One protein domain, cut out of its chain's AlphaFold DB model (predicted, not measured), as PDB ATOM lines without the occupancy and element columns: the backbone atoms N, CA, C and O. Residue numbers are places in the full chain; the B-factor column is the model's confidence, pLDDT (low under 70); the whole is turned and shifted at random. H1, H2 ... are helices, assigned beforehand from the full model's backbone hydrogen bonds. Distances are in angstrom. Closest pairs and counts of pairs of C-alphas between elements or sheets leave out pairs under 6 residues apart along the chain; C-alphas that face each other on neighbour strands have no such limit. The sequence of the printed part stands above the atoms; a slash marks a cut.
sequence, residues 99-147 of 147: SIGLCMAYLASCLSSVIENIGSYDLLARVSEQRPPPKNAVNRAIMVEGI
ATOM      1  N   SER A  99     141.350 139.489 176.717       94.44
ATOM      2  CA  SER A  99     141.308 138.332 177.612       94.44
ATOM      3  C   SER A  99     142.201 137.241 177.048       94.44
ATOM      4  O   SER A  99     142.044 136.842 175.891       94.44
ATOM      5  N   ILE A 100     143.124 136.740 177.871       94.88
ATOM      6  CA  ILE A 100     144.096 135.727 177.450       94.88
ATOM      7  C   ILE A 100     143.396 134.423 177.039       94.88
ATOM      8  O   ILE A 100     143.770 133.811 176.044       94.88
ATOM      9  N   GLY A 101     142.336 134.033 177.758       95.69
ATOM     10  CA  GLY A 101     141.598 132.797 177.488       95.69
ATOM     11  C   GLY A 101     140.853 132.854 176.158       95.69
ATOM     12  O   GLY A 101     140.919 131.911 175.374       95.69
ATOM     13  N   LEU A 102     140.214 133.992 175.864       92.94
ATOM     14  CA  LEU A 102     139.570 134.208 174.568       92.94
ATOM     15  C   LEU A 102     140.602 134.268 173.442       92.94
ATOM     16  O   LEU A 102     140.384 133.662 172.402       92.94
ATOM     17  N   CYS A 103     141.741 134.930 173.659       94.12
ATOM     18  CA  CYS A 103     142.825 134.983 172.679       94.12
ATOM     19  C   CYS A 103     143.316 133.576 172.301       94.12
ATOM     20  O   CYS A 103     143.362 133.236 171.123       94.12
ATOM     21  N   MET A 104     143.589 132.722 173.292       96.00
ATOM     22  CA  MET A 104     144.003 131.337 173.049       96.00
ATOM     23  C   MET A 104     142.916 130.516 172.343       96.00
ATOM     24  O   MET A 104     143.233 129.730 171.451       96.00
ATOM     25  N   ALA A 105     141.639 130.718 172.689       95.88
ATOM     26  CA  ALA A 105     140.521 130.062 172.010       95.88
ATOM     27  C   ALA A 105     140.410 130.486 170.533       95.88
ATOM     28  O   ALA A 105     140.240 129.634 169.663       95.88
ATOM     29  N   TYR A 106     140.572 131.779 170.236       94.25
ATOM     30  CA  TYR A 106     140.594 132.279 168.861       94.25
ATOM     31  C   TYR A 106     141.797 131.750 168.081       94.25
ATOM     32  O   TYR A 106     141.619 131.290 166.961       94.25
ATOM     33  N   LEU A 107     142.995 131.726 168.674       94.50
ATOM     34  CA  LEU A 107     144.178 131.142 168.034       94.50
ATOM     35  C   LEU A 107     143.970 129.661 167.696       94.50
ATOM     36  O   LEU A 107     144.296 129.233 166.590       94.50
ATOM     37  N   ALA A 108     143.383 128.887 168.614       96.06
ATOM     38  CA  ALA A 108     143.040 127.490 168.361       96.06
ATOM     39  C   ALA A 108     142.005 127.354 167.229       96.06
ATOM     40  O   ALA A 108     142.160 126.504 166.353       96.06
ATOM     41  N   SER A 109     140.990 128.227 167.204       95.44
ATOM     42  CA  SER A 109     139.988 128.277 166.133       95.44
ATOM     43  C   SER A 109     140.611 128.612 164.773       95.44
ATOM     44  O   SER A 109     140.301 127.952 163.785       95.44
ATOM     45  N   CYS A 110     141.516 129.594 164.711       93.38
ATOM     46  CA  CYS A 110     142.236 129.964 163.493       93.38
ATOM     47  C   CYS A 110     143.106 128.811 162.981       93.38
ATOM     48  O   CYS A 110     143.070 128.496 161.796       93.38
ATOM     49  N   LEU A 111     143.851 128.140 163.866       93.62
ATOM     50  CA  LEU A 111     144.655 126.974 163.488       93.62
ATOM     51  C   LEU A 111     143.784 125.835 162.946       93.62
ATOM     52  O   LEU A 111     144.140 125.231 161.935       93.62
ATOM     53  N   SER A 112     142.634 125.575 163.574       95.31
ATOM     54  CA  SER A 112     141.670 124.586 163.084       95.31
ATOM     55  C   SER A 112     141.160 124.938 161.683       95.31
ATOM     56  O   SER A 112     141.144 124.066 160.817       95.31
ATOM     57  N   SER A 113     140.821 126.211 161.439       93.62
ATOM     58  CA  SER A 113     140.363 126.706 160.129       93.62
ATOM     59  C   SER A 113     141.417 126.512 159.036       93.62
ATOM     60  O   SER A 113     141.127 125.981 157.967       93.62
ATOM     61  N   VAL A 114     142.680 126.851 159.321       92.88
ATOM     62  CA  VAL A 114     143.780 126.695 158.354       92.88
ATOM     63  C   VAL A 114     143.982 125.226 157.973       92.88
ATOM     64  O   VAL A 114     144.160 124.914 156.794       92.88
ATOM     65  N   ILE A 115     143.937 124.310 158.947       93.06
ATOM     66  CA  ILE A 115     144.072 122.868 158.691       93.06
ATOM     67  C   ILE A 115     142.906 122.362 157.826       93.06
ATOM     68  O   ILE A 115     143.133 121.643 156.849       93.06
ATOM     69  N   GLU A 116     141.675 122.762 158.150       93.38
ATOM     70  CA  GLU A 116     140.471 122.395 157.399       93.38
ATOM     71  C   GLU A 116     140.510 122.916 155.955       93.38
ATOM     72  O   GLU A 116     140.205 122.176 155.013       93.38
ATOM     73  N   ASN A 117     140.965 124.152 155.750       90.81
ATOM     74  CA  ASN A 117     141.022 124.765 154.427       90.81
ATOM     75  C   ASN A 117     142.092 124.143 153.532       90.81
ATOM     76  O   ASN A 117     141.833 123.911 152.350       90.81
ATOM     77  N   ILE A 118     143.261 123.791 154.077       91.38
ATOM     78  CA  ILE A 118     144.285 123.054 153.319       91.38
ATOM     79  C   ILE A 118     143.725 121.716 152.821       91.38
ATOM     80  O   ILE A 118     143.902 121.376 151.649       91.38
ATOM     81  N   GLY A 119     143.016 120.979 153.682       91.31
ATOM     82  CA  GLY A 119     142.353 119.732 153.294       91.31
ATOM     83  C   GLY A 119     141.267 119.958 152.240       91.31
ATOM     84  O   GLY A 119     141.203 119.241 151.241       91.31
ATOM     85  N   SER A 120     140.458 121.001 152.416       91.81
ATOM     86  CA  SER A 120     139.372 121.352 151.499       91.81
ATOM     87  C   SER A 120     139.875 121.696 150.098       91.81
ATOM     88  O   SER A 120     139.274 121.261 149.119       91.81
ATOM     89  N   TYR A 121     141.005 122.399 149.964       91.25
ATOM     90  CA  TYR A 121     141.602 122.695 148.658       91.25
ATOM     91  C   TYR A 121     141.987 121.433 147.875       91.25
ATOM     92  O   TYR A 121     141.762 121.372 146.664       91.25
ATOM     93  N   ASP A 122     142.540 120.422 148.548       90.50
ATOM     94  CA  ASP A 122     142.906 119.153 147.908       90.50
ATOM     95  C   ASP A 122     141.665 118.329 147.538       90.50
ATOM     96  O   ASP A 122     141.559 117.819 146.421       90.50
ATOM     97  N   LEU A 123     140.678 118.257 148.437       92.38
ATOM     98  CA  LEU A 123     139.414 117.567 148.174       92.38
ATOM     99  C   LEU A 123     138.657 118.198 147.003       92.38
ATOM    100  O   LEU A 123     138.192 117.481 146.122       92.38
ATOM    101  N   LEU A 124     138.577 119.529 146.950       91.56
ATOM    102  CA  LEU A 124     137.921 120.246 145.858       91.56
ATOM    103  C   LEU A 124     138.642 120.047 144.526       91.56
ATOM    104  O   LEU A 124     137.971 119.876 143.507       91.56
ATOM    105  N   ALA A 125     139.978 120.018 144.516       93.12
ATOM    106  CA  ALA A 125     140.738 119.706 143.310       93.12
ATOM    107  C   ALA A 125     140.406 118.295 142.799       93.12
ATOM    108  O   ALA A 125     140.092 118.132 141.624       93.12
ATOM    109  N   ARG A 126     140.369 117.297 143.691       91.88
ATOM    110  CA  ARG A 126     140.017 115.910 143.343       91.88
ATOM    111  C   ARG A 126     138.574 115.766 142.863       91.88
ATOM    112  O   ARG A 126     138.343 115.123 141.848       91.88
ATOM    113  N   VAL A 127     137.616 116.372 143.567       93.94
ATOM    114  CA  VAL A 127     136.183 116.329 143.218       93.94
ATOM    115  C   VAL A 127     135.911 117.038 141.894       93.94
ATOM    116  O   VAL A 127     135.054 116.604 141.133       93.94
ATOM    117  N   SER A 128     136.654 118.104 141.599       93.56
ATOM    118  CA  SER A 128     136.550 118.830 140.327       93.56
ATOM    119  C   SER A 128     137.368 118.188 139.199       93.56
ATOM    120  O   SER A 128     137.435 118.755 138.109       93.56
ATOM    121  N   GLU A 129     138.040 117.062 139.468       92.94
ATOM    122  CA  GLU A 129     138.982 116.401 138.553       92.94
ATOM    123  C   GLU A 129     140.065 117.360 138.013       92.94
ATOM    124  O   GLU A 129     140.561 117.233 136.893       92.94
ATOM    125  N   GLN A 130     140.438 118.352 138.825       92.75
ATOM    126  CA  GLN A 130     141.462 119.342 138.520       92.75
ATOM    127  C   GLN A 130     142.784 119.006 139.208       92.75
ATOM    128  O   GLN A 130     142.867 118.245 140.172       92.75
ATOM    129  N   ARG A 131     143.861 119.613 138.704       91.19
ATOM    130  CA  ARG A 131     145.180 119.509 139.334       91.19
ATOM    131  C   ARG A 131     145.173 120.205 140.704       91.19
ATOM    132  O   ARG A 131     144.498 121.226 140.847       91.19
ATOM    133  N   PRO A 132     145.949 119.706 141.683       88.12
ATOM    134  CA  PRO A 132     146.055 120.345 142.988       88.12
ATOM    135  C   PRO A 132     146.566 121.790 142.848       88.12
ATOM    136  O   PRO A 132     147.428 122.060 142.000       88.12
ATOM    137  N   PRO A 133     146.044 122.732 143.653       88.56
ATOM    138  CA  PRO A 133     146.371 124.142 143.514       88.56
ATOM    139  C   PRO A 133     147.855 124.409 143.813       88.56
ATOM    140  O   PRO A 133     148.444 123.791 144.703       88.56
ATOM    141  N   PRO A 134     148.494 125.352 143.096       92.38
ATOM    142  CA  PRO A 134     149.897 125.677 143.319       92.38
ATOM    143  C   PRO A 134     150.103 126.321 144.699       92.38
ATOM    144  O   PRO A 134     149.288 127.127 145.147       92.38
ATOM    145  N   LYS A 135     151.252 126.045 145.335       90.44
ATOM    146  CA  LYS A 135     151.600 126.537 146.688       90.44
ATOM    147  C   LYS A 135     151.443 128.055 146.841       90.44
ATOM    148  O   LYS A 135     150.940 128.533 147.851       90.44
ATOM    149  N   ASN A 136     151.805 128.813 145.805       92.50
ATOM    150  CA  ASN A 136     151.694 130.273 145.812       92.50
ATOM    151  C   ASN A 136     150.233 130.749 145.871       92.50
ATOM    152  O   ASN A 136     149.958 131.782 146.470       92.50
ATOM    153  N   ALA A 137     149.292 130.018 145.264       90.75
ATOM    154  CA  ALA A 137     147.874 130.363 145.335       90.75
ATOM    155  C   ALA A 137     147.296 130.057 146.722       90.75
ATOM    156  O   ALA A 137     146.573 130.891 147.258       90.75
ATOM    157  N   VAL A 138     147.683 128.925 147.319       90.69
ATOM    158  CA  VAL A 138     147.257 128.528 148.670       90.69
ATOM    159  C   VAL A 138     147.751 129.525 149.721       90.69
ATOM    160  O   VAL A 138     146.952 130.008 150.515       90.69
ATOM    161  N   ASN A 139     149.028 129.926 149.679       91.50
ATOM    162  CA  ASN A 139     149.571 130.908 150.627       91.50
ATOM    163  C   ASN A 139     148.837 132.257 150.560       91.50
ATOM    164  O   ASN A 139     148.578 132.870 151.592       91.50
ATOM    165  N   ARG A 140     148.469 132.717 149.355       93.06
ATOM    166  CA  ARG A 140     147.671 133.942 149.196       93.06
ATOM    167  C   ARG A 140     146.248 133.770 149.715       93.06
ATOM    168  O   ARG A 140     145.717 134.704 150.297       93.06
ATOM    169  N   ALA A 141     145.635 132.609 149.497       90.12
ATOM    170  CA  ALA A 141     144.280 132.345 149.965       90.12
ATOM    171  C   ALA A 141     144.210 132.348 151.500       90.12
ATOM    172  O   ALA A 141     143.357 133.026 152.059       90.12
ATOM    173  N   ILE A 142     145.170 131.699 152.170       90.94
ATOM    174  CA  ILE A 142     145.285 131.712 153.638       90.94
ATOM    175  C   ILE A 142     145.540 133.135 154.160       90.94
ATOM    176  O   ILE A 142     144.982 133.532 155.176       90.94
ATOM    177  N   MET A 143     146.354 133.936 153.461       90.75
ATOM    178  CA  MET A 143     146.566 135.337 153.838       90.75
ATOM    179  C   MET A 143     145.270 136.153 153.767       90.75
ATOM    180  O   MET A 143     145.005 136.928 154.678       90.75
ATOM    181  N   VAL A 144     144.473 135.984 152.707       91.88
ATOM    182  CA  VAL A 144     143.190 136.691 152.537       91.88
ATOM    183  C   VAL A 144     142.143 136.215 153.545       91.88
ATOM    184  O   VAL A 144     141.331 137.018 153.972       91.88
ATOM    185  N   GLU A 145     142.173 134.947 153.956       87.88
ATOM    186  CA  GLU A 145     141.295 134.420 155.011       87.88
ATOM    187  C   GLU A 145     141.548 135.081 156.375       87.88
ATOM    188  O   GLU A 145     140.621 135.257 157.160       87.88
ATOM    189  N   GLY A 146     142.803 135.434 156.663       84.00
ATOM    190  CA  GLY A 146     143.189 136.071 157.923       84.00
ATOM    191  C   GLY A 146     142.987 137.588 157.982       84.00
ATOM    192  O   GLY A 146     143.200 138.159 159.052       84.00
ATOM    193  N   ILE A 147     142.642 138.237 156.862       85.69
ATOM    194  CA  ILE A 147     142.357 139.684 156.769       85.69
ATOM    195  C   ILE A 147     140.871 139.926 157.030       85.69
ATOM    196  O   ILE A 147     140.574 140.818 157.856       85.69
TER     197      ILE A 147
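Overview. This is residues 99 to 147 of the 147 residues of an uncharacterized protein of Cylicostephanus goldi (UniProt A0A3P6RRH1). One long helix, H1, makes the length of a rod, and a short helix, H2, folds back over its later part at a slant, with the first residues, 99 to 109, sticking out free. The printed part has 49 residues with two named helices, H1 then H2, and no named strand; the class is all helix. It is loose, with a radius of gyration of the C-alphas of 13.4 A, and spans 45 by 18 by 12 A.

Along the chain. Find C-alpha 100 at (144.096, 135.727, 177.450); from there H1, residues 100 to 127, runs 40.1 A to C-alpha 127 at (136.183, 116.329, 143.218). Further on, H2, residues 135 to 145, runs 15.4 A to C-alpha 145 at (141.295, 134.420, 155.011).

Arrangement. Look at Val 114 and Ile 142: their C-alphas, 7.0 A apart, are the closest of H1 and H2, which are close but not clearly touching. The two run opposite ways at a steep tilt of 43 degrees. In H2 every O i to N i+4 pair is within hydrogen-bond range; in H1, 23 of 24 are.

Size, cuts and confidence. The C-alphas of Ser 99 and Glu 129 are the two farthest apart, at 44.9 A. The link from H1 to H2 is short, with 7 residues. The printed part has no cut, and no printed residue is under 70 in pLDDT.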